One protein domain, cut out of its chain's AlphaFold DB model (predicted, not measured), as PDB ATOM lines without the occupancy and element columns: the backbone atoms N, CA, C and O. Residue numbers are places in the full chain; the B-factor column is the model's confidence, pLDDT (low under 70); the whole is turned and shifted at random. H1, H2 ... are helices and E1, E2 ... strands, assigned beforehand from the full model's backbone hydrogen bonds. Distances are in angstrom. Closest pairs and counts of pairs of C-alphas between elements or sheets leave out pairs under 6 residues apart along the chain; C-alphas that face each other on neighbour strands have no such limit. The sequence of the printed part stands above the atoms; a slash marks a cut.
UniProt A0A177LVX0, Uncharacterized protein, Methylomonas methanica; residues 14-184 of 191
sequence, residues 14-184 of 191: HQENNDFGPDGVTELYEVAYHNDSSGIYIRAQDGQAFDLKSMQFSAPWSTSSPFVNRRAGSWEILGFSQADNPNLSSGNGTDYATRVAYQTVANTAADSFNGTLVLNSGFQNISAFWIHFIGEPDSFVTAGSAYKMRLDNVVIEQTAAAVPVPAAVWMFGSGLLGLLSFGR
ATOM      1  N   HIS A  14     -42.277   1.120  19.854       88.81
ATOM      2  CA  HIS A  14     -43.535   1.690  20.313       88.81
ATOM      3  C   HIS A  14     -43.518   1.781  21.837       88.81
ATOM      4  O   HIS A  14     -42.875   0.985  22.523       88.81
ATOM      5  N   GLN A  15     -44.249   2.756  22.359       89.88
ATOM      6  CA  GLN A  15     -44.652   2.801  23.754       89.88
ATOM      7  C   GLN A  15     -46.158   2.549  23.777       89.88
ATOM      8  O   GLN A  15     -46.904   3.238  23.080       89.88
ATOM      9  N   GLU A  16     -46.602   1.556  24.539       89.62
ATOM     10  CA  GLU A  16     -48.008   1.144  24.574       89.62
ATOM     11  C   GLU A  16     -48.552   1.222  25.991       89.62
ATOM     12  O   GLU A  16     -47.835   0.933  26.946       89.62
ATOM     13  N   ASN A  17     -49.807   1.651  26.129       88.06
ATOM     14  CA  ASN A  17     -50.490   1.641  27.417       88.06
ATOM     15  C   ASN A  17     -50.727   0.177  27.826       88.06
ATOM     16  O   ASN A  17     -51.329  -0.590  27.070       88.06
ATOM     17  N   ASN A  18     -50.209  -0.186  28.997       85.56
ATOM     18  CA  ASN A  18     -50.318  -1.513  29.587       85.56
ATOM     19  C   ASN A  18     -51.459  -1.570  30.618       85.56
ATOM     20  O   ASN A  18     -52.282  -2.484  30.583       85.56
ATOM     21  N   ASP A  19     -51.515  -0.593  31.529       86.94
ATOM     22  CA  ASP A  19     -52.474  -0.558  32.640       86.94
ATOM     23  C   ASP A  19     -52.629   0.870  33.203       86.94
ATOM     24  O   ASP A  19     -52.007   1.820  32.725       86.94
ATOM     25  N   PHE A  20     -53.425   1.026  34.258       90.31
ATOM     26  CA  PHE A  20     -53.469   2.220  35.091       90.31
ATOM     27  C   PHE A  20     -52.844   1.957  36.463       90.31
ATOM     28  O   PHE A  20     -52.946   0.872  37.033       90.31
ATOM     29  N   GLY A  21     -52.203   2.978  37.024       89.62
ATOM     30  CA  GLY A  21     -51.686   2.957  38.381       89.62
ATOM     31  C   GLY A  21     -52.801   2.785  39.422       89.62
ATOM     32  O   GLY A  21     -53.988   2.868  39.104       89.62
ATOM     33  N   PRO A  22     -52.446   2.601  40.709       91.31
ATOM     34  CA  PRO A  22     -53.426   2.403  41.785       91.31
ATOM     35  C   PRO A  22     -54.436   3.550  41.955       91.31
ATOM     36  O   PRO A  22     -55.461   3.375  42.608       91.31
ATOM     37  N   ASP A  23     -54.136   4.725  41.401       92.44
ATOM     38  CA  ASP A  23     -55.012   5.896  41.374       92.44
ATOM     39  C   ASP A  23     -56.106   5.824  40.292       92.44
ATOM     40  O   ASP A  23     -56.997   6.673  40.266       92.44
ATOM     41  N   GLY A  24     -56.053   4.819  39.410       91.12
ATOM     42  CA  GLY A  24     -57.004   4.595  38.325       91.12
ATOM     43  C   GLY A  24     -56.932   5.624  37.195       91.12
ATOM     44  O   GLY A  24     -57.829   5.644  36.355       91.12
ATOM     45  N   VAL A  25     -55.911   6.490  37.177       92.06
ATOM     46  CA  VAL A  25     -55.776   7.570  36.181       92.06
ATOM     47  C   VAL A  25     -54.371   7.704  35.608       92.06
ATOM     48  O   VAL A  25     -54.226   8.199  34.492       92.06
ATOM     49  N   THR A  26     -53.336   7.262  36.322       92.00
ATOM     50  CA  THR A  26     -51.965   7.294  35.810       92.00
ATOM     51  C   THR A  26     -51.761   6.149  34.829       92.00
ATOM     52  O   THR A  26     -51.751   4.995  35.235       92.00
ATOM     53  N   GLU A  27     -51.576   6.446  33.549       92.31
ATOM     54  CA  GLU A  27     -51.263   5.422  32.550       92.31
ATOM     55  C   GLU A  27     -49.871   4.829  32.793       92.31
ATOM     56  O   GLU A  27     -48.872   5.545  32.921       92.31
ATOM     57  N   LEU A  28     -49.812   3.504  32.843       90.44
ATOM     58  CA  LEU A  28     -48.590   2.722  32.879       90.44
ATOM     59  C   LEU A  28     -48.295   2.229  31.471       90.44
ATOM     60  O   LEU A  28     -49.184   1.769  30.754       90.44
ATOM     61  N   TYR A  29     -47.034   2.329  31.077       91.62
ATOM     62  CA  TYR A  29     -46.610   2.053  29.717       91.62
ATOM     63  C   TYR A  29     -45.559   0.957  29.674       91.62
ATOM     64  O   TYR A  29     -44.680   0.896  30.529       91.62
ATOM     65  N   GLU A  30     -45.616   0.161  28.617       91.88
ATOM     66  CA  GLU A  30     -44.626  -0.858  28.293       91.88
ATOM     67  C   GLU A  30     -43.921  -0.541  26.970       91.88
ATOM     68  O   GLU A  30     -44.417   0.222  26.130       91.88
ATOM     69  N   VAL A  31     -42.738  -1.129  26.781       93.12
ATOM     70  CA  VAL A  31     -42.009  -1.026  25.515       93.12
ATOM     71  C   VAL A  31     -42.525  -2.109  24.580       93.12
ATOM     72  O   VAL A  31     -42.470  -3.292  24.904       93.12
ATOM     73  N   ALA A  32     -42.976  -1.716  23.396       89.75
ATOM     74  CA  ALA A  32     -43.429  -2.629  22.362       89.75
ATOM     75  C   ALA A  32     -42.438  -2.652  21.192       89.75
ATOM     76  O   ALA A  32     -42.095  -1.629  20.595       89.75
ATOM     77  N   TYR A  33     -41.975  -3.850  20.856       88.44
ATOM     78  CA  TYR A  33     -41.190  -4.096  19.660       88.44
ATOM     79  C   TYR A  33     -42.080  -3.992  18.418       88.44
ATOM     80  O   TYR A  33     -43.150  -4.608  18.351       88.44
ATOM     81  N   HIS A  34     -41.591  -3.261  17.420       79.69
ATOM     82  CA  HIS A  34     -42.183  -3.178  16.091       79.69
ATOM     83  C   HIS A  34     -41.328  -3.961  15.086       79.69
ATOM     84  O   HIS A  34     -40.111  -4.047  15.237       79.69
ATOM     85  N   ASN A  35     -41.951  -4.555  14.068       78.31
ATOM     86  CA  ASN A  35     -41.295  -5.502  13.158       78.31
ATOM     87  C   ASN A  35     -40.252  -4.883  12.217       78.31
ATOM     88  O   ASN A  35     -39.485  -5.623  11.608       78.31
ATOM     89  N   ASP A  36     -40.225  -3.561  12.091       77.25
ATOM     90  CA  ASP A  36     -39.150  -2.843  11.406       77.25
ATOM     91  C   ASP A  36     -37.969  -2.521  12.338       77.25
ATOM     92  O   ASP A  36     -36.924  -2.099  11.863       77.25
ATOM     93  N   SER A  37     -38.076  -2.753  13.648       81.31
ATOM     94  CA  SER A  37     -36.989  -2.499  14.587       81.31
ATOM     95  C   SER A  37     -35.910  -3.573  14.508       81.31
ATOM     96  O   SER A  37     -36.187  -4.776  14.552       81.31
ATOM     97  N   SER A  38     -34.653  -3.133  14.541       81.62
ATOM     98  CA  SER A  38     -33.511  -4.024  14.753       81.62
ATOM     99  C   SER A  38     -33.552  -4.734  16.120       81.62
ATOM    100  O   SER A  38     -32.925  -5.773  16.285       81.62
ATOM    101  N   GLY A  39     -34.279  -4.214  17.114       86.62
ATOM    102  CA  GLY A  39     -34.423  -4.822  18.441       86.62
ATOM    103  C   GLY A  39     -34.438  -3.806  19.581       86.62
ATOM    104  O   GLY A  39     -34.296  -2.603  19.378       86.62
ATOM    105  N   ILE A  40     -34.582  -4.306  20.808       90.69
ATOM    106  CA  ILE A  40     -34.577  -3.508  22.039       90.69
ATOM    107  C   ILE A  40     -33.218  -3.665  22.713       90.69
ATOM    108  O   ILE A  40     -32.886  -4.748  23.190       90.69
ATOM    109  N   TYR A  41     -32.425  -2.595  22.745       91.75
ATOM    110  CA  TYR A  41     -31.102  -2.578  23.368       91.75
ATOM    111  C   TYR A  41     -31.115  -1.749  24.653       91.75
ATOM    112  O   TYR A  41     -31.456  -0.567  24.624       91.75
ATOM    113  N   ILE A  42     -30.736  -2.358  25.778       93.62
ATOM    114  CA  ILE A  42     -30.788  -1.740  27.107       93.62
ATOM    115  C   ILE A  42     -29.415  -1.840  27.773       93.62
ATOM    116  O   ILE A  42     -28.778  -2.894  27.784       93.62
ATOM    117  N   ARG A  43     -28.964  -0.724  28.353       93.88
ATOM    118  CA  ARG A  43     -27.696  -0.604  29.083       93.88
ATOM    119  C   ARG A  43     -27.813   0.406  30.219       93.88
ATOM    120  O   ARG A  43     -28.621   1.333  30.136       93.88
ATOM    121  N   ALA A  44     -26.946   0.288  31.219       88.00
ATOM    122  CA  ALA A  44     -26.769   1.349  32.202       88.00
ATOM    123  C   ALA A  44     -26.095   2.570  31.545       88.00
ATOM    124  O   ALA A  44     -25.170   2.429  30.740       88.00
ATOM    125  N   GLN A  45     -26.561   3.782  31.861       87.50
ATOM    126  CA  GLN A  45     -26.026   5.014  31.260       87.50
ATOM    127  C   GLN A  45     -24.577   5.294  31.678       87.50
ATOM    128  O   GLN A  45     -23.803   5.836  30.891       87.50
ATOM    129  N   ASP A  46     -24.213   4.893  32.895       89.81
ATOM    130  CA  ASP A  46     -22.855   4.955  33.439       89.81
ATOM    131  C   ASP A  46     -21.955   3.805  32.948       89.81
ATOM    132  O   ASP A  46     -20.764   3.773  33.258       89.81
ATOM    133  N   GLY A  47     -22.514   2.876  32.165       89.69
ATOM    134  CA  GLY A  47     -21.823   1.713  31.625       89.69
ATOM    135  C   GLY A  47     -21.482   0.638  32.654       89.69
ATOM    136  O   GLY A  47     -20.723  -0.271  32.316       89.69
ATOM    137  N   GLN A  48     -22.003   0.730  33.881       92.38
ATOM    138  CA  GLN A  48     -21.760  -0.277  34.908       92.38
ATOM    139  C   GLN A  48     -22.434  -1.604  34.570       92.38
ATOM    140  O   GLN A  48     -23.479  -1.653  33.915       92.38
ATOM    141  N   ALA A  49     -21.821  -2.681  35.055       95.44
ATOM    142  CA  ALA A  49     -22.403  -4.006  34.970       95.44
ATOM    143  C   ALA A  49     -23.577  -4.166  35.952       95.44
ATOM    144  O   ALA A  49     -23.681  -3.478  36.971       95.44
ATOM    145  N   PHE A  50     -24.465  -5.093  35.624       96.62
ATOM    146  CA  PHE A  50     -25.615  -5.490  36.416       96.62
ATOM    147  C   PHE A  50     -25.947  -6.959  36.151       96.62
ATOM    148  O   PHE A  50     -25.567  -7.541  35.133       96.62
ATOM    149  N   ASP A  51     -26.690  -7.558  37.068       97.75
ATOM    150  CA  ASP A  51     -27.337  -8.842  36.856       97.75
ATOM    151  C   ASP A  51     -28.742  -8.600  36.308       97.75
ATOM    152  O   ASP A  51     -29.549  -7.928  36.952       97.75
ATOM    153  N   LEU A  52     -29.067  -9.180  35.154       98.06
ATOM    154  CA  LEU A  52     -30.438  -9.210  34.648       98.06
ATOM    155  C   LEU A  52     -31.132 -10.474  35.169       98.06
ATOM    156  O   LEU A  52     -30.735 -11.586  34.824       98.06
ATOM    157  N   LYS A  53     -32.156 -10.312  36.016       98.06
ATOM    158  CA  LYS A  53     -32.804 -11.437  36.719       98.06
ATOM    159  C   LYS A  53     -34.071 -11.915  36.029       98.06
ATOM    160  O   LYS A  53     -34.237 -13.110  35.788       98.06
ATOM    161  N   SER A  54     -34.971 -10.985  35.723       98.44
ATOM    162  CA  SER A  54     -36.249 -11.293  35.087       98.44
ATOM    163  C   SER A  54     -36.829 -10.097  34.349       98.44
ATOM    164  O   SER A  54     -36.418  -8.960  34.567       98.44
ATOM    165  N   MET A  55     -37.824 -10.355  33.511       98.25
ATOM    166  CA  MET A  55     -38.628  -9.334  32.842       98.25
ATOM    167  C   MET A  55     -40.045  -9.864  32.604       98.25
ATOM    168  O   MET A  55     -40.224 -11.073  32.447       98.25
ATOM    169  N   GLN A  56     -41.047  -8.989  32.554       97.19
ATOM    170  CA  GLN A  56     -42.323  -9.345  31.934       97.19
ATOM    171  C   GLN A  56     -42.127  -9.340  30.423       97.19
ATOM    172  O   GLN A  56     -41.745  -8.327  29.838       97.19
ATOM    173  N   PHE A  57     -42.349 -10.495  29.808       96.62
ATOM    174  CA  PHE A  57     -42.139 -10.729  28.390       96.62
ATOM    175  C   PHE A  57     -43.440 -11.250  27.785       96.62
ATOM    176  O   PHE A  57     -43.921 -12.327  28.147       96.62
ATOM    177  N   SER A  58     -44.019 -10.491  26.857       94.19
ATOM    178  CA  SER A  58     -45.275 -10.843  26.199       94.19
ATOM    179  C   SER A  58     -45.075 -10.948  24.696       94.19
ATOM    180  O   SER A  58     -45.033  -9.945  23.989       94.19
ATOM    181  N   ALA A  59     -44.979 -12.176  24.199       92.94
ATOM    182  CA  ALA A  59     -45.032 -12.504  22.780       92.94
ATOM    183  C   ALA A  59     -45.963 -13.710  22.529       92.94
ATOM    184  O   ALA A  59     -45.540 -14.690  21.915       92.94
ATOM    185  N   PRO A  60     -47.225 -13.695  23.007       91.81
ATOM    186  CA  PRO A  60     -48.152 -14.793  22.755       91.81
ATOM    187  C   PRO A  60     -48.450 -14.915  21.261       91.81
ATOM    188  O   PRO A  60     -48.579 -13.906  20.568       91.81
ATOM    189  N   TRP A  61     -48.615 -16.135  20.758       91.06
ATOM    190  CA  TRP A  61     -49.107 -16.339  19.401       91.06
ATOM    191  C   TRP A  61     -50.575 -15.921  19.304       91.06
ATOM    192  O   TRP A  61     -51.405 -16.324  20.118       91.06
ATOM    193  N   SER A  62     -50.919 -15.122  18.296       88.44
ATOM    194  CA  SER A  62     -52.281 -14.633  18.098       88.44
ATOM    195  C   SER A  62     -52.551 -14.261  16.644       88.44
ATOM    196  O   SER A  62     -51.735 -13.646  15.953       88.44
ATOM    197  N   THR A  63     -53.747 -14.614  16.178       85.31
ATOM    198  CA  THR A  63     -54.254 -14.287  14.839       85.31
ATOM    199  C   THR A  63     -55.225 -13.105  14.840       85.31
ATOM    200  O   THR A  63     -55.667 -12.693  13.767       85.31
ATOM    201  N   SER A  64     -55.534 -12.534  16.011       83.00
ATOM    202  CA  SER A  64     -56.539 -11.482  16.199       83.00
ATOM    203  C   SER A  64     -55.943 -10.155  16.672       83.00
ATOM    204  O   SER A  64     -55.022 -10.118  17.483       83.00
ATOM    205  N   SER A  65     -56.520  -9.054  16.185       77.12
ATOM    206  CA  SER A  65     -56.256  -7.686  16.660       77.12
ATOM    207  C   SER A  65     -56.667  -7.518  18.137       77.12
ATOM    208  O   SER A  65     -57.627  -8.175  18.547       77.12
ATOM    209  N   PRO A  66     -56.000  -6.662  18.942       72.12
ATOM    210  CA  PRO A  66     -54.907  -5.739  18.589       72.12
ATOM    211  C   PRO A  66     -53.501  -6.349  18.651       72.12
ATOM    212  O   PRO A  66     -52.538  -5.714  18.229       72.12
ATOM    213  N   PHE A  67     -53.363  -7.579  19.144       77.06
ATOM    214  CA  PHE A  67     -52.072  -8.249  19.279       77.06
ATOM    215  C   PHE A  67     -51.941  -9.354  18.228       77.06
ATOM    216  O   PHE A  67     -52.168 -10.521  18.525       77.06
ATOM    217  N   VAL A  68     -51.624  -9.000  16.979       82.12
ATOM    218  CA  VAL A  68     -51.378 -10.000  15.925       82.12
ATOM    219  C   VAL A  68     -49.911 -10.423  15.979       82.12
ATOM    220  O   VAL A  68     -49.023  -9.627  15.684       82.12
ATOM    221  N   ASN A  69     -49.667 -11.683  16.339       86.81
ATOM    222  CA  ASN A  69     -48.338 -12.280  16.405       86.81
ATOM    223  C   ASN A  69     -48.364 -13.709  15.854       86.81
ATOM    224  O   ASN A  69     -48.751 -14.653  16.538       86.81
ATOM    225  N   ARG A  70     -47.999 -13.858  14.583       85.44
ATOM    226  CA  ARG A  70     -48.132 -15.106  13.818       85.44
ATOM    227  C   ARG A  70     -46.925 -15.394  12.924       85.44
ATOM    228  O   ARG A  70     -47.066 -16.027  11.876       85.44
ATOM    229  N   ARG A  71     -45.745 -14.892  13.302       86.25
ATOM    230  CA  ARG A  71     -44.480 -15.207  12.622       86.25
ATOM    231  C   ARG A  71     -43.732 -16.270  13.410       86.25
ATOM    232  O   ARG A  71     -43.363 -16.032  14.555       86.25
ATOM    233  N   ALA A  72     -43.508 -17.427  12.794       88.06
ATOM    234  CA  ALA A  72     -42.731 -18.493  13.410       88.06
ATOM    235  C   ALA A  72     -41.260 -18.074  13.549       88.06
ATOM    236  O   ALA A  72     -40.659 -17.555  12.605       88.06
ATOM    237  N   GLY A  73     -40.687 -18.290  14.729       89.81
ATOM    238  CA  GLY A  73     -39.301 -17.947  15.010       89.81
ATOM    239  C   GLY A  73     -38.972 -18.035  16.491       89.81
ATOM    240  O   GLY A  73     -39.538 -18.835  17.240       89.81
ATOM    241  N   SER A  74     -38.029 -17.215  16.917       91.62
ATOM    242  CA  SER A  74     -37.594 -17.090  18.296       91.62
ATOM    243  C   SER A  74     -37.188 -15.655  18.578       91.62
ATOM    244  O   SER A  74     -36.665 -14.950  17.719       91.62
ATOM    245  N   TRP A  75     -37.416 -15.229  19.808       93.44
ATOM    246  CA  TRP A  75     -36.770 -14.048  20.346       93.44
ATOM    247  C   TRP A  75     -35.444 -14.469  20.940       93.44
ATOM    248  O   TRP A  75     -35.397 -15.377  21.772       93.44
ATOM    249  N   GLU A  76     -34.377 -13.822  20.512       94.56
ATOM    250  CA  GLU A  76     -33.060 -13.984  21.097       94.56
ATOM    251  C   GLU A  76     -32.840 -12.872  22.115       94.56
ATOM    252  O   GLU A  76     -33.103 -11.699  21.847       94.56
ATOM    253  N   ILE A  77     -32.361 -13.253  23.296       97.25
ATOM    254  CA  ILE A  77     -31.891 -12.351  24.336       97.25
ATOM    255  C   ILE A  77     -30.388 -12.574  24.463       97.25
ATOM    256  O   ILE A  77     -29.934 -13.669  24.800       97.25
ATOM    257  N   LEU A  78     -29.608 -11.536  24.188       96.75
ATOM    258  CA  LEU A  78     -28.152 -11.550  24.264       96.75
ATOM    259  C   LEU A  78     -27.709 -10.628  25.396       96.75
ATOM    260  O   LEU A  78     -28.186  -9.501  25.484       96.75
ATOM    261  N   GLY A  79     -26.778 -11.077  26.234       97.00
ATOM    262  CA  GLY A  79     -26.100 -10.225  27.218       97.00
ATOM    263  C   GLY A  79     -24.659  -9.950  26.803       97.00
ATOM    264  O   GLY A  79     -23.985 -10.843  26.279       97.00
ATOM    265  N   PHE A  80     -24.176  -8.733  27.049       96.06
ATOM    266  CA  PHE A  80     -22.861  -8.265  26.604       96.06
ATOM    267  C   PHE A  80     -21.972  -7.837  27.768       96.06
ATOM    268  O   PHE A  80     -22.438  -7.225  28.724       96.06
ATOM    269  N   SER A  81     -20.669  -8.091  27.661       95.25
ATOM    270  CA  SER A  81     -19.667  -7.634  28.637       95.25
ATOM    271  C   SER A  81     -19.366  -6.136  28.545       95.25
ATOM    272  O   SER A  81     -18.829  -5.551  29.484       95.25
ATOM    273  N   GLN A  82     -19.726  -5.495  27.434       93.38
ATOM    274  CA  GLN A  82     -19.541  -4.064  27.197       93.38
ATOM    275  C   GLN A  82     -20.893  -3.366  27.085       93.38
ATOM    276  O   GLN A  82     -21.835  -3.927  26.534       93.38
ATOM    277  N   ALA A  83     -20.984  -2.141  27.606       92.38
ATOM    278  CA  ALA A  83     -22.202  -1.340  27.518       92.38
ATOM    279  C   ALA A  83     -22.408  -0.758  26.111       92.38
ATOM    280  O   ALA A  83     -23.542  -0.593  25.669       92.38
ATOM    281  N   ASP A  84     -21.320  -0.456  25.399       90.06
ATOM    282  CA  ASP A  84     -21.354   0.085  24.044       90.06
ATOM    283  C   ASP A  84     -20.981  -1.002  23.021       90.06
ATOM    284  O   ASP A  84     -19.823  -1.402  22.942       90.06
ATOM    285  N   ASN A  85     -21.948  -1.451  22.209       87.19
ATOM    286  CA  ASN A  85     -21.747  -2.467  21.165       87.19
ATOM    287  C   ASN A  85     -22.144  -1.914  19.776       87.19
ATOM    288  O   ASN A  85     -23.251  -2.165  19.307       87.19
ATOM    289  N   PRO A  86     -21.278  -1.139  19.096       79.75
ATOM    290  CA  PRO A  86     -21.642  -0.439  17.856       79.75
ATOM    291  C   PRO A  86     -21.831  -1.352  16.631       79.75
ATOM    292  O   PRO A  86     -22.449  -0.941  15.658       79.75
ATOM    293  N   ASN A  87     -21.322  -2.588  16.667       76.44
ATOM    294  CA  ASN A  87     -21.280  -3.487  15.504       76.44
ATOM    295  C   ASN A  87     -22.424  -4.516  15.481       76.44
ATOM    296  O   ASN A  87     -22.331  -5.531  14.787       76.44
ATOM    297  N   LEU A  88     -23.495  -4.288  16.249       79.81
ATOM    298  CA  LEU A  88     -24.621  -5.225  16.313       79.81
ATOM    299  C   LEU A  88     -25.335  -5.366  14.957       79.81
ATOM    300  O   LEU A  88     -25.769  -6.459  14.608       79.81
ATOM    301  N   SER A  89     -25.339  -4.313  14.137       71.81
ATOM    302  CA  SER A  89     -25.956  -4.291  12.803       71.81
ATOM    303  C   SER A  89     -25.167  -5.023  11.705       71.81
ATOM    304  O   SER A  89     -25.699  -5.244  10.622       71.81
ATOM    305  N   SER A  90     -23.907  -5.403  11.949       71.19
ATOM    306  CA  SER A  90     -23.033  -6.041  10.946       71.19
ATOM    307  C   SER A  90     -22.853  -7.555  11.129       71.19
ATOM    308  O   SER A  90     -22.070  -8.167  10.406       71.19
ATOM    309  N   GLY A  91     -23.508  -8.144  12.134       75.06
ATOM    310  CA  GLY A  91     -23.378  -9.559  12.500       75.06
ATOM    311  C   GLY A  91     -24.496 -10.453  11.956       75.06
ATOM    312  O   GLY A  91     -25.324 -10.034  11.155       75.06
ATOM    313  N   ASN A  92     -24.529 -11.700  12.433       78.69
ATOM    314  CA  ASN A  92     -25.588 -12.677  12.143       78.69
ATOM    315  C   ASN A  92     -26.781 -12.588  13.118       78.69
ATOM    316  O   ASN A  92     -27.626 -13.475  13.106       78.69
ATOM    317  N   GLY A  93     -26.823 -11.572  13.986       80.50
ATOM    318  CA  GLY A  93     -27.815 -11.447  15.057       80.50
ATOM    319  C   GLY A  93     -27.431 -12.175  16.349       80.50
ATOM    320  O   GLY A  93     -27.843 -11.752  17.416       80.50
ATOM    321  N   THR A  94     -26.560 -13.183  16.306       85.81
ATOM    322  CA  THR A  94     -26.320 -14.059  17.468       85.81
ATOM    323  C   THR A  94     -24.884 -13.991  17.997       85.81
ATOM    324  O   THR A  94     -24.657 -13.972  19.206       85.81
ATOM    325  N   ASP A  95     -23.876 -13.955  17.130       87.75
ATOM    326  CA  ASP A  95     -22.473 -14.169  17.491       87.75
ATOM    327  C   ASP A  95     -21.652 -12.882  17.425       87.75
ATOM    328  O   ASP A  95     -21.205 -12.436  16.368       87.75
ATOM    329  N   TYR A  96     -21.397 -12.318  18.604       89.75
ATOM    330  CA  TYR A  96     -20.598 -11.111  18.784       89.75
ATOM    331  C   TYR A  96     -19.479 -11.358  19.790       89.75
ATOM    332  O   TYR A  96     -19.672 -12.047  20.788       89.75
ATOM    333  N   ALA A  97     -18.318 -10.736  19.569       90.88
ATOM    334  CA  ALA A  97     -17.142 -10.904  20.429       90.88
ATOM    335  C   ALA A  97     -17.389 -10.514  21.900       90.88
ATOM    336  O   ALA A  97     -16.742 -11.037  22.802       90.88
ATOM    337  N   THR A  98     -18.318  -9.592  22.144       93.44
ATOM    338  CA  THR A  98     -18.692  -9.105  23.477       93.44
ATOM    339  C   THR A  98     -19.882  -9.850  24.078       93.44
ATOM    340  O   THR A  98     -20.237  -9.561  25.221       93.44
ATOM    341  N   ARG A  99     -20.509 -10.794  23.356       95.19
ATOM    342  CA  ARG A  99     -21.619 -11.598  23.884       95.19
ATOM    343  C   ARG A  99     -21.094 -12.553  24.952       95.19
ATOM    344  O   ARG A  99     -20.225 -13.378  24.688       95.19
ATOM    345  N   VAL A 100     -21.676 -12.471  26.140       97.00
ATOM    346  CA  VAL A 100     -21.353 -13.333  27.288       97.00
ATOM    347  C   VAL A 100     -22.561 -14.099  27.821       97.00
ATOM    348  O   VAL A 100     -22.382 -15.078  28.537       97.00
ATOM    349  N   ALA A 101     -23.777 -13.707  27.431       98.06
ATOM    350  CA  ALA A 101     -25.013 -14.384  27.809       98.06
ATOM    351  C   ALA A 101     -25.908 -14.630  26.592       98.06
ATOM    352  O   ALA A 101     -25.844 -13.891  25.605       98.06
ATOM    353  N   TYR A 102     -26.743 -15.664  26.669       97.81
ATOM    354  CA  TYR A 102     -27.694 -16.008  25.619       97.81
ATOM    355  C   TYR A 102     -28.875 -16.801  26.180       97.81
ATOM    356  O   TYR A 102     -28.696 -17.696  27.009       97.81
ATOM    357  N   GLN A 103     -30.077 -16.473  25.719       97.88
ATOM    358  CA  GLN A 103     -31.309 -17.212  25.977       97.88
ATOM    359  C   GLN A 103     -32.284 -16.965  24.830       97.88
ATOM    360  O   GLN A 103     -32.258 -15.901  24.218       97.88
ATOM    361  N   THR A 104     -33.154 -17.931  24.553       96.44
ATOM    362  CA  THR A 104     -34.197 -17.791  23.538       96.44
ATOM    363  C   THR A 104     -35.582 -17.978  24.130       96.44
ATOM    364  O   THR A 104     -35.761 -18.632  25.160       96.44
ATOM    365  N   VAL A 105     -36.567 -17.392  23.458       95.94
ATOM    366  CA  VAL A 105     -37.993 -17.596  23.708       95.94
ATOM    367  C   VAL A 105     -38.646 -17.974  22.387       95.94
ATOM    368  O   VAL A 105     -38.572 -17.213  21.421       95.94
ATOM    369  N   ALA A 106     -39.268 -19.150  22.322       93.62
ATOM    370  CA  ALA A 106     -39.951 -19.600  21.116       93.62
ATOM    371  C   ALA A 106     -41.133 -18.680  20.768       93.62
ATOM    372  O   ALA A 106     -41.807 -18.139  21.647       93.62
ATOM    373  N   ASN A 107     -41.387 -18.507  19.471       91.75
ATOM    374  CA  ASN A 107     -42.548 -17.788  18.962       91.75
ATOM    375  C   ASN A 107     -43.214 -18.608  17.859       91.75
ATOM    376  O   ASN A 107     -42.953 -18.426  16.673       91.75
ATOM    377  N   THR A 108     -44.052 -19.558  18.251       91.12
ATOM    378  CA  THR A 108     -44.799 -20.443  17.356       91.12
ATOM    379  C   THR A 108     -46.228 -20.611  17.865       91.12
ATOM    380  O   THR A 108     -46.529 -20.304  19.015       91.12
ATOM    381  N   ALA A 109     -47.119 -21.148  17.029       89.25
ATOM    382  CA  ALA A 109     -48.492 -21.435  17.447       89.25
ATOM    383  C   ALA A 109     -48.582 -22.441  18.607       89.25
ATOM    384  O   ALA A 109     -49.523 -22.379  19.394       89.25
ATOM    385  N   ALA A 110     -47.628 -23.372  18.693       92.50
ATOM    386  CA  ALA A 110     -47.589 -24.403  19.728       92.50
ATOM    387  C   ALA A 110     -46.823 -23.962  20.984       92.50
ATOM    388  O   ALA A 110     -47.081 -24.480  22.066       92.50
ATOM    389  N   ASP A 111     -45.887 -23.030  20.828       91.50
ATOM    390  CA  ASP A 111     -44.976 -22.586  21.876       91.50
ATOM    391  C   ASP A 111     -44.706 -21.089  21.711       91.50
ATOM    392  O   ASP A 111     -44.011 -20.660  20.786       91.50
ATOM    393  N   SER A 112     -45.339 -20.305  22.578       92.50
ATOM    394  CA  SER A 112     -45.216 -18.853  22.663       92.50
ATOM    395  C   SER A 112     -45.278 -18.438  24.127       92.50
ATOM    396  O   SER A 112     -45.795 -19.180  24.967       92.50
ATOM    397  N   PHE A 113     -44.754 -17.258  24.446       95.19
ATOM    398  CA  PHE A 113     -44.526 -16.872  25.834       95.19
ATOM    399  C   PHE A 113     -45.321 -15.637  26.235       95.19
ATOM    400  O   PHE A 113     -45.361 -14.641  25.511       95.19
ATOM    401  N   ASN A 114     -45.928 -15.691  27.416       94.81
ATOM    402  CA  ASN A 114     -46.560 -14.544  28.047       94.81
ATOM    403  C   ASN A 114     -46.450 -14.662  29.569       94.81
ATOM    404  O   ASN A 114     -47.107 -15.514  30.170       94.81
ATOM    405  N   GLY A 115     -45.613 -13.826  30.182       96.50
ATOM    406  CA  GLY A 115     -45.454 -13.763  31.633       96.50
ATOM    407  C   GLY A 115     -44.046 -13.365  32.063       96.50
ATOM    408  O   GLY A 115     -43.314 -12.705  31.327       96.50
ATOM    409  N   THR A 116     -43.648 -13.792  33.263       98.12
ATOM    410  CA  THR A 116     -42.317 -13.506  33.811       98.12
ATOM    411  C   THR A 116     -41.260 -14.421  33.196       98.12
ATOM    412  O   THR A 116     -41.174 -15.600  33.543       98.12
ATOM    413  N   LEU A 117     -40.406 -13.876  32.333       98.38
ATOM    414  CA  LEU A 117     -39.214 -14.558  31.843       98.38
ATOM    415  C   LEU A 117     -38.102 -14.450  32.888       98.38
ATOM    416  O   LEU A 117     -37.622 -13.353  33.170       98.38
ATOM    417  N   VAL A 118     -37.679 -15.584  33.448       98.38
ATOM    418  CA  VAL A 118     -36.495 -15.673  34.316       98.38
ATOM    419  C   VAL A 118     -35.265 -15.944  33.454       98.38
ATOM    420  O   VAL A 118     -35.280 -16.845  32.607       98.38
ATOM    421  N   LEU A 119     -34.204 -15.165  33.660       98.31
ATOM    422  CA  LEU A 119     -32.966 -15.297  32.903       98.31
ATOM    423  C   LEU A 119     -32.034 -16.315  33.557       98.31
ATOM    424  O   LEU A 119     -31.950 -16.433  34.780       98.31
ATOM    425  N   ASN A 120     -31.317 -17.060  32.720       98.19
ATOM    426  CA  ASN A 120     -30.302 -17.996  33.188       98.19
ATOM    427  C   ASN A 120     -29.084 -17.273  33.801       98.19
ATOM    428  O   ASN A 120     -28.882 -16.072  33.627       98.19
ATOM    429  N   SER A 121     -28.229 -18.023  34.502       97.06
ATOM    430  CA  SER A 121     -27.073 -17.473  35.226       97.06
ATOM    431  C   SER A 121     -26.032 -16.777  34.344       97.06
ATOM    432  O   SER A 121     -25.191 -16.060  34.875       97.06
ATOM    433  N   GLY A 122     -26.065 -16.964  33.020       97.75
ATOM    434  CA  GLY A 122     -25.188 -16.246  32.095       97.75
ATOM    435  C   GLY A 122     -25.442 -14.737  32.081       97.75
ATOM    436  O   GLY A 122     -24.545 -13.979  31.736       97.75
ATOM    437  N   PHE A 123     -26.630 -14.292  32.500       98.31
ATOM    438  CA  PHE A 123     -27.018 -12.880  32.567       98.31
ATOM    439  C   PHE A 123     -26.550 -12.157  33.842       98.31
ATOM    440  O   PHE A 123     -27.022 -11.060  34.145       98.31
ATOM    441  N   GLN A 124     -25.618 -12.750  34.588       96.56
ATOM    442  CA  GLN A 124     -24.937 -12.094  35.702       96.56
ATOM    443  C   GLN A 124     -23.770 -11.241  35.196       96.56
ATOM    444  O   GLN A 124     -23.039 -11.653  34.293       96.56
ATOM    445  N   ASN A 125     -23.567 -10.076  35.810       96.31
ATOM    446  CA  ASN A 125     -22.471  -9.152  35.527       96.31
ATOM    447  C   ASN A 125     -22.326  -8.793  34.030       96.31
ATOM    448  O   ASN A 125     -21.224  -8.787  33.475       96.31
ATOM    449  N   ILE A 126     -23.450  -8.499  33.374       96.88
ATOM    450  CA  ILE A 126     -23.489  -7.975  32.004       96.88
ATOM    451  C   ILE A 126     -23.568  -6.450  32.038       96.88
ATOM    452  O   ILE A 126     -24.109  -5.867  32.967       96.88
ATOM    453  N   SER A 127     -23.070  -5.787  31.007       95.44
ATOM    454  CA  SER A 127     -23.090  -4.322  30.890       95.44
ATOM    455  C   SER A 127     -24.220  -3.815  29.983       95.44
ATOM    456  O   SER A 127     -24.536  -2.624  29.969       95.44
ATOM    457  N   ALA A 128     -24.820  -4.711  29.199       95.62
ATOM    458  CA  ALA A 128     -25.975  -4.447  28.351       95.62
ATOM    459  C   ALA A 128     -26.675  -5.752  27.966       95.62
ATOM    460  O   ALA A 128     -26.069  -6.827  28.020       95.62
ATOM    461  N   PHE A 129     -27.917  -5.650  27.499       95.94
ATOM    462  CA  PHE A 129     -28.598  -6.735  26.805       95.94
ATOM    463  C   PHE A 129     -29.362  -6.239  25.575       95.94
ATOM    464  O   PHE A 129     -29.732  -5.068  25.476       95.94
ATOM    465  N   TRP A 130     -29.585  -7.150  24.634       94.44
ATOM    466  CA  TRP A 130     -30.324  -6.914  23.400       94.44
ATOM    467  C   TRP A 130     -31.367  -8.001  23.207       94.44
ATOM    468  O   TRP A 130     -31.068  -9.178  23.403       94.44
ATOM    469  N   ILE A 131     -32.572  -7.598  22.818       94.12
ATOM    470  CA  ILE A 131     -33.655  -8.501  22.447       94.12
ATOM    471  C   ILE A 131     -34.009  -8.245  20.989       94.12
ATOM    472  O   ILE A 131     -34.354  -7.116  20.632       94.12
ATOM    473  N   HIS A 132     -33.969  -9.279  20.159       90.31
ATOM    474  CA  HIS A 132     -34.381  -9.190  18.760       90.31
ATOM    475  C   HIS A 132     -35.042 -10.488  18.298       90.31
ATOM    476  O   HIS A 132     -35.017 -11.504  18.993       90.31
ATOM    477  N   PHE A 133     -35.685 -10.433  17.136       89.06
ATOM    478  CA  PHE A 133     -36.367 -11.577  16.551       89.06
ATOM    479  C   PHE A 133     -35.482 -12.261  15.507       89.06
ATOM    480  O   PHE A 133     -34.894 -11.593  14.657       89.06
ATOM    481  N   ILE A 134     -35.450 -13.591  15.533       85.44
ATOM    482  CA  ILE A 134     -34.935 -14.441  14.460       85.44
ATOM    483  C   ILE A 134     -36.058 -15.371  13.999       85.44
ATOM    484  O   ILE A 134     -36.784 -15.943  14.807       85.44
ATOM    485  N   GLY A 135     -36.247 -15.537  12.696       72.56
ATOM    486  CA  GLY A 135     -37.347 -16.347  12.177       72.56
ATOM    487  C   GLY A 135     -37.208 -16.632  10.695       72.56
ATOM    488  O   GLY A 135     -36.157 -16.376  10.109       72.56
ATOM    489  N   GLU A 136     -38.267 -17.183  10.097       61.66
ATOM    490  CA  GLU A 136     -38.285 -17.517   8.668       61.66
ATOM    491  C   GLU A 136     -37.761 -16.345   7.816       61.66
ATOM    492  O   GLU A 136     -38.127 -15.194   8.095       61.66
ATOM    493  N   PRO A 137     -36.893 -16.618   6.818       51.03
ATOM    494  CA  PRO A 137     -36.133 -15.593   6.117       51.03
ATOM    495  C   PRO A 137     -37.046 -14.496   5.579       51.03
ATOM    496  O   PRO A 137     -38.093 -14.776   4.990       51.03
ATOM    497  N   ASP A 138     -36.617 -13.248   5.769       49.69
ATOM    498  CA  ASP A 138     -37.226 -12.056   5.185       49.69
ATOM    499  C   ASP A 138     -37.110 -12.125   3.656       49.69
ATOM    500  O   ASP A 138     -36.269 -11.504   3.012       49.69
ATOM    501  N   SER A 139     -37.994 -12.893   3.027       42.75
ATOM    502  CA  SER A 139     -38.492 -12.459   1.737       42.75
ATOM    503  C   SER A 139     -39.500 -11.364   2.055       42.75
ATOM    504  O   SER A 139     -40.643 -11.634   2.416       42.75
ATOM    505  N   PHE A 140     -39.066 -10.110   1.916       45.31
ATOM    506  CA  PHE A 140     -39.876  -8.880   1.919       45.31
ATOM    507  C   PHE A 140     -41.051  -8.897   0.894       45.31
ATOM    508  O   PHE A 140     -41.567  -7.855   0.505       45.31
ATOM    509  N   VAL A 141     -41.463 -10.073   0.401       42.50
ATOM    510  CA  VAL A 141     -42.331 -10.314  -0.759       42.50
ATOM    511  C   VAL A 141     -43.633 -11.029  -0.379       42.50
ATOM    512  O   VAL A 141     -44.596 -10.960  -1.138       42.50
ATOM    513  N   THR A 142     -43.740 -11.638   0.808       46.06
ATOM    514  CA  THR A 142     -45.067 -11.983   1.345       46.06
ATOM    515  C   THR A 142     -45.439 -10.916   2.353       46.06
ATOM    516  O   THR A 142     -44.685 -10.717   3.299       46.06
ATOM    517  N   ALA A 143     -46.568 -10.224   2.158       48.81
ATOM    518  CA  ALA A 143     -47.134  -9.311   3.149       48.81
ATOM    519  C   ALA A 143     -47.150 -10.018   4.516       48.81
ATOM    520  O   ALA A 143     -47.928 -10.946   4.749       48.81
ATOM    521  N   GLY A 144     -46.167  -9.651   5.340       54.78
ATOM    522  CA  GLY A 144     -45.640 -10.499   6.395       54.78
ATOM    523  C   GLY A 144     -46.643 -10.653   7.517       54.78
ATOM    524  O   GLY A 144     -47.294  -9.701   7.944       54.78
ATOM    525  N   SER A 145     -46.780 -11.875   8.006       65.38
ATOM    526  CA  SER A 145     -47.454 -12.144   9.264       65.38
ATOM    527  C   SER A 145     -46.905 -11.224  10.355       65.38
ATOM    528  O   SER A 145     -45.717 -11.285  10.660       65.38
ATOM    529  N   ALA A 146     -47.758 -10.359  10.917       73.94
ATOM    530  CA  ALA A 146     -47.354  -9.467  11.997       73.94
ATOM    531  C   ALA A 146     -46.789 -10.286  13.165       73.94
ATOM    532  O   ALA A 146     -47.270 -11.388  13.448       73.94
ATOM    533  N   TYR A 147     -45.756  -9.754  13.804       80.25
ATOM    534  CA  TYR A 147     -45.177 -10.269  15.035       80.25
ATOM    535  C   TYR A 147     -44.845  -9.098  15.932       80.25
ATOM    536  O   TYR A 147     -44.488  -8.016  15.465       80.25
ATOM    537  N   LYS A 148     -45.045  -9.317  17.222       84.50
ATOM    538  CA  LYS A 148     -45.006  -8.277  18.233       84.50
ATOM    539  C   LYS A 148     -44.514  -8.889  19.527       84.50
ATOM    540  O   LYS A 148     -44.846 -10.033  19.838       84.50
ATOM    541  N   MET A 149     -43.748  -8.112  20.269       91.25
ATOM    542  CA  MET A 149     -43.353  -8.435  21.628       91.25
ATOM    543  C   MET A 149     -43.456  -7.181  22.476       91.25
ATOM    544  O   MET A 149     -43.215  -6.081  21.982       91.25
ATOM    545  N   ARG A 150     -43.860  -7.350  23.730       93.31
ATOM    546  CA  ARG A 150     -43.917  -6.278  24.718       93.31
ATOM    547  C   ARG A 150     -43.077  -6.655  25.927       93.31
ATOM    548  O   ARG A 150     -43.030  -7.828  26.311       93.31
ATOM    549  N   LEU A 151     -42.386  -5.657  26.460       95.50
ATOM    550  CA  LEU A 151     -41.410  -5.773  27.527       95.50
ATOM    551  C   LEU A 151     -41.763  -4.791  28.641       95.50
ATOM    552  O   LEU A 151     -41.871  -3.586  28.399       95.50
ATOM    553  N   ASP A 152     -41.851  -5.305  29.862       95.31
ATOM    554  CA  ASP A 152     -42.116  -4.508  31.056       95.31
ATOM    555  C   ASP A 152     -41.388  -5.089  32.285       95.31
ATOM    556  O   ASP A 152     -40.850  -6.199  32.242       95.31
ATOM    557  N   ASN A 153     -41.364  -4.346  33.394       95.12
ATOM    558  CA  ASN A 153     -40.891  -4.779  34.712       95.12
ATOM    559  C   ASN A 153     -39.535  -5.505  34.666       95.12
ATOM    560  O   ASN A 153     -39.378  -6.613  35.189       95.12
ATOM    561  N   VAL A 154     -38.552  -4.892  34.004       96.50
ATOM    562  CA  VAL A 154     -37.182  -5.411  33.935       96.50
ATOM    563  C   VAL A 154     -36.548  -5.330  35.324       96.50
ATOM    564  O   VAL A 154     -36.350  -4.246  35.871       96.50
ATOM    565  N   VAL A 155     -36.211  -6.486  35.892       97.38
ATOM    566  CA  VAL A 155     -35.580  -6.607  37.208       97.38
ATOM    567  C   VAL A 155     -34.077  -6.765  37.031       97.38
ATOM    568  O   VAL A 155     -33.600  -7.777  36.504       97.38
ATOM    569  N   ILE A 156     -33.340  -5.767  37.516       95.62
ATOM    570  CA  ILE A 156     -31.879  -5.758  37.557       95.62
ATOM    571  C   ILE A 156     -31.380  -5.664  38.997       95.62
ATOM    572  O   ILE A 156     -31.996  -5.011  39.837       95.62
ATOM    573  N   GLU A 157     -30.230  -6.271  39.268       94.62
ATOM    574  CA  GLU A 157     -29.467  -6.036  40.493       94.62
ATOM    575  C   GLU A 157     -28.110  -5.454  40.118       94.62
ATOM    576  O   GLU A 157     -27.375  -6.031  39.318       94.62
ATOM    577  N   GLN A 158     -27.764  -4.299  40.682       83.25
ATOM    578  CA  GLN A 158     -26.449  -3.718  40.453       83.25
ATOM    579  C   GLN A 158     -25.396  -4.609  41.113       83.25
ATOM    580  O   GLN A 158     -25.460  -4.862  42.321       83.25
ATOM    581  N   THR A 159     -24.408  -5.068  40.343       76.38
ATOM    582  CA  THR A 159     -23.245  -5.722  40.935       76.38
ATOM    583  C   THR A 159     -22.512  -4.673  41.760       76.38
ATOM    584  O   THR A 159     -22.092  -3.636  41.248       76.38
ATOM    585  N   ALA A 160     -22.424  -4.895  43.074       67.19
ATOM    586  CA  ALA A 160     -21.766  -3.955  43.968       67.19
ATOM    587  C   ALA A 160     -20.351  -3.678  43.445       67.19
ATOM    588  O   ALA A 160     -19.550  -4.604  43.285       67.19
ATOM    589  N   ALA A 161     -20.045  -2.408  43.176       63.38
ATOM    590  CA  ALA A 161     -18.692  -2.014  42.824       63.38
ATOM    591  C   ALA A 161     -17.764  -2.492  43.946       63.38
ATOM    592  O   ALA A 161     -18.012  -2.200  45.120       63.38
ATOM    593  N   ALA A 162     -16.724  -3.255  43.603       59.94
ATOM    594  CA  ALA A 162     -15.737  -3.692  44.580       59.94
ATOM    595  C   ALA A 162     -15.175  -2.445  45.269       59.94
ATOM    596  O   ALA A 162     -14.453  -1.664  44.647       59.94
ATOM    597  N   VAL A 163     -15.550  -2.222  46.531       65.00
ATOM    598  CA  VAL A 163     -15.065  -1.078  47.302       65.00
ATOM    599  C   VAL A 163     -13.558  -1.260  47.429       65.00
ATOM    600  O   VAL A 163     -13.133  -2.260  48.018       65.00
ATOM    601  N   PRO A 164     -12.731  -0.347  46.885       67.88
ATOM    602  CA  PRO A 164     -11.295  -0.444  47.054       67.88
ATOM    603  C   PRO A 164     -11.010  -0.423  48.549       67.88
ATOM    604  O   PRO A 164     -11.255   0.581  49.219       67.88
ATOM    605  N   VAL A 165     -10.536  -1.544  49.091       70.69
ATOM    606  CA  VAL A 165     -10.116  -1.581  50.488       70.69
ATOM    607  C   VAL A 165      -8.955  -0.590  50.587       70.69
ATOM    608  O   VAL A 165      -7.958  -0.781  49.880       70.69
ATOM    609  N   PRO A 166      -9.063   0.498  51.372       70.56
ATOM    610  CA  PRO A 166      -8.050   1.542  51.349       70.56
ATOM    611  C   PRO A 166      -6.680   0.948  51.672       70.56
ATOM    612  O   PRO A 166      -6.574   0.072  52.533       70.56
ATOM    613  N   ALA A 167      -5.618   1.474  51.055       67.38
ATOM    614  CA  ALA A 167      -4.231   1.119  51.379       67.38
ATOM    615  C   ALA A 167      -3.945   1.158  52.897       67.38
ATOM    616  O   ALA A 167      -3.058   0.463  53.379       67.38
ATOM    617  N   ALA A 168      -4.750   1.900  53.667       64.25
ATOM    618  CA  ALA A 168      -4.773   1.887  55.123       64.25
ATOM    619  C   ALA A 168      -4.912   0.485  55.744       64.25
ATOM    620  O   ALA A 168      -4.268   0.247  56.754       64.25
ATOM    621  N   VAL A 169      -5.663  -0.463  55.166       75.12
ATOM    622  CA  VAL A 169      -5.750  -1.838  55.707       75.12
ATOM    623  C   VAL A 169      -4.414  -2.572  55.556       75.12
ATOM    624  O   VAL A 169      -3.954  -3.227  56.490       75.12
ATOM    625  N   TRP A 170      -3.723  -2.372  54.432       70.50
ATOM    626  CA  TRP A 170      -2.364  -2.880  54.216       70.50
ATOM    627  C   TRP A 170      -1.319  -2.170  55.091       70.50
ATOM    628  O   TRP A 170      -0.390  -2.800  55.601       70.50
ATOM    629  N   MET A 171      -1.487  -0.869  55.328       75.31
ATOM    630  CA  MET A 171      -0.616  -0.071  56.197       75.31
ATOM    631  C   MET A 171      -0.830  -0.389  57.682       75.31
ATOM    632  O   MET A 171       0.132  -0.432  58.440       75.31
ATOM    633  N   PHE A 172      -2.062  -0.680  58.106       77.88
ATOM    634  CA  PHE A 172      -2.362  -1.136  59.465       77.88
ATOM    635  C   PHE A 172      -1.835  -2.552  59.701       77.88
ATOM    636  O   PHE A 172      -1.226  -2.806  60.739       77.88
ATOM    637  N   GLY A 173      -2.000  -3.456  58.729       77.56
ATOM    638  CA  GLY A 173      -1.452  -4.812  58.804       77.56
ATOM    639  C   GLY A 173       0.078  -4.827  58.889       77.56
ATOM    640  O   GLY A 173       0.650  -5.480  59.765       77.56
ATOM    641  N   SER A 174       0.755  -4.060  58.028       81.69
ATOM    642  CA  SER A 174       2.221  -3.957  58.044       81.69
ATOM    643  C   SER A 174       2.749  -3.152  59.240       81.69
ATOM    644  O   SER A 174       3.756  -3.535  59.836       81.69
ATOM    645  N   GLY A 175       2.042  -2.100  59.661       79.19
ATOM    646  CA  GLY A 175       2.372  -1.313  60.849       79.19
ATOM    647  C   GLY A 175       2.321  -2.134  62.139       79.19
ATOM    648  O   GLY A 175       3.239  -2.055  62.958       79.19
ATOM    649  N   LEU A 176       1.306  -2.991  62.301       81.38
ATOM    650  CA  LEU A 176       1.173  -3.858  63.475       81.38
ATOM    651  C   LEU A 176       2.270  -4.936  63.532       81.38
ATOM    652  O   LEU A 176       2.860  -5.170  64.588       81.38
ATOM    653  N   LEU A 177       2.599  -5.555  62.394       81.12
ATOM    654  CA  LEU A 177       3.711  -6.511  62.290       81.12
ATOM    655  C   LEU A 177       5.077  -5.852  62.541       81.12
ATOM    656  O   LEU A 177       5.955  -6.451  63.175       81.12
ATOM    657  N   GLY A 178       5.245  -4.605  62.096       79.62
ATOM    658  CA  GLY A 178       6.415  -3.789  62.407       79.62
ATOM    659  C   GLY A 178       6.586  -3.594  63.915       79.62
ATOM    660  O   GLY A 178       7.655  -3.874  64.455       79.62
ATOM    661  N   LEU A 179       5.516  -3.214  64.621       78.62
ATOM    662  CA  LEU A 179       5.530  -3.006  66.076       78.62
ATOM    663  C   LEU A 179       5.873  -4.284  66.863       78.62
ATOM    664  O   LEU A 179       6.667  -4.237  67.806       78.62
ATOM    665  N   LEU A 180       5.353  -5.443  66.443       78.81
ATOM    666  CA  LEU A 180       5.684  -6.739  67.052       78.81
ATOM    667  C   LEU A 180       7.163  -7.128  66.865       78.81
ATOM    668  O   LEU A 180       7.747  -7.784  67.731       78.81
ATOM    669  N   SER A 181       7.791  -6.699  65.767       69.44
ATOM    670  CA  SER A 181       9.208  -6.969  65.482       69.44
ATOM    671  C   SER A 181      10.155  -6.124  66.342       69.44
ATOM    672  O   SER A 181      11.222  -6.602  66.732       69.44
ATOM    673  N   PHE A 182       9.753  -4.905  66.718       68.50
ATOM    674  CA  PHE A 182      10.531  -4.055  67.630       68.50
ATOM    675  C   PHE A 182      10.465  -4.519  69.096       68.50
ATOM    676  O   PHE A 182      11.444  -4.356  69.827       68.50
ATOM    677  N   GLY A 183       9.373  -5.163  69.523       64.81
ATOM    678  CA  GLY A 183       9.210  -5.657  70.897       64.81
ATOM    679  C   GLY A 183      10.173  -6.784  71.303       64.81
ATOM    680  O   GLY A 183      10.458  -6.956  72.486       64.81
ATOM    681  N   ARG A 184      10.735  -7.531  70.341       62.66
ATOM    682  CA  ARG A 184      11.594  -8.700  70.621       62.66
ATOM    683  C   ARG A 184      13.034  -8.351  71.015       62.66
ATOM    684  O   ARG A 184      13.721  -9.199  71.574       62.66
TER     685      ARG A 184
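Overview. This is residues 14 to 184 of the 191 residues of an uncharacterized protein of Methylomonas methanica (UniProt A0A177LVX0). Two strongly twisted sheets, partly face to face, make a compact sandwich; the far turn of the hairpin E1 and E2, residues 21 to 26, sticks out of it, and a thin tail ends in the lone helix H1, far from the body. The strands form a jelly roll, one long hairpin wound over both sheets, with the nested antiparallel pairs E2 with E9, E3 with E8, E4 with E7 and E5 with E6. The printed part has 171 residues, with nine named strands, E1 to E9, followed by H1; the class is mixed, helices and strands. Both sheets are antiparallel, in the orders E1 - E2 - E9 - E4 - E7 and E3 - E8 - E5 - E6. The whole is only just loose, close to extended, with a radius of gyration of the C-alphas of 23.0 A; it spans 88 by 45 by 27 A, and the tail makes its length.

Arrangement. Start with E1, residues 14 to 20, which forms a hairpin with E2, residues 27 to 33; N 16 and O 30 are 3.0 A apart. E2 is antiparallel to E9, residues 149 to 158; look at N 33 and O 149, 2.8 A apart. Next is E4, residues 50 to 59, with N 56 and O 152 of E9 at 2.8 A, then the edge strand E7, residues 113 to 118, with N 57 and O 115 at 2.9 A. In the other sheet, find edge strand E3, residues 40 to 43, beside E8, residues 128 to 135: N 42 and O 129 are 2.9 A apart. E8 is the neighbour of E5, residues 73 to 80, with N 76 and O 132 at 2.8 A; E5 and E6, residues 99 to 107, are a hairpin, with N 77 and O 103 at 2.8 A. The facing parts of the sheets are 9.9 A centre to centre. H1, residues 167 to 184, is not on either sheet; 13 of its 14 O i to N i+4 pairs are within hydrogen-bond range.

Along the chain. Find C-alpha 14 at (-43.535, 1.690, 20.313), where E1 begins. E4 runs 24.7 A and bends by 54 degrees at residue 53; E9 runs 25.7 A and bends by 53 degrees at residue 153. H1 runs 26.8 A from C-alpha 167 at (-4.231, 1.119, 51.379) to C-alpha 184 at (11.594, -8.700, 70.621).

Size, cuts and confidence. The two C-alphas farthest apart, those of Thr 142 and Arg 184, are 89.6 A apart. The printed part has no cut; the links E4 to E5, E5 to E6 and E8 to E9 are long. Mean pLDDT of the printed part is 85.3; look for values under 70 at residues 136 to 145, 160 to 164, 167 to 168 and 181 to 184.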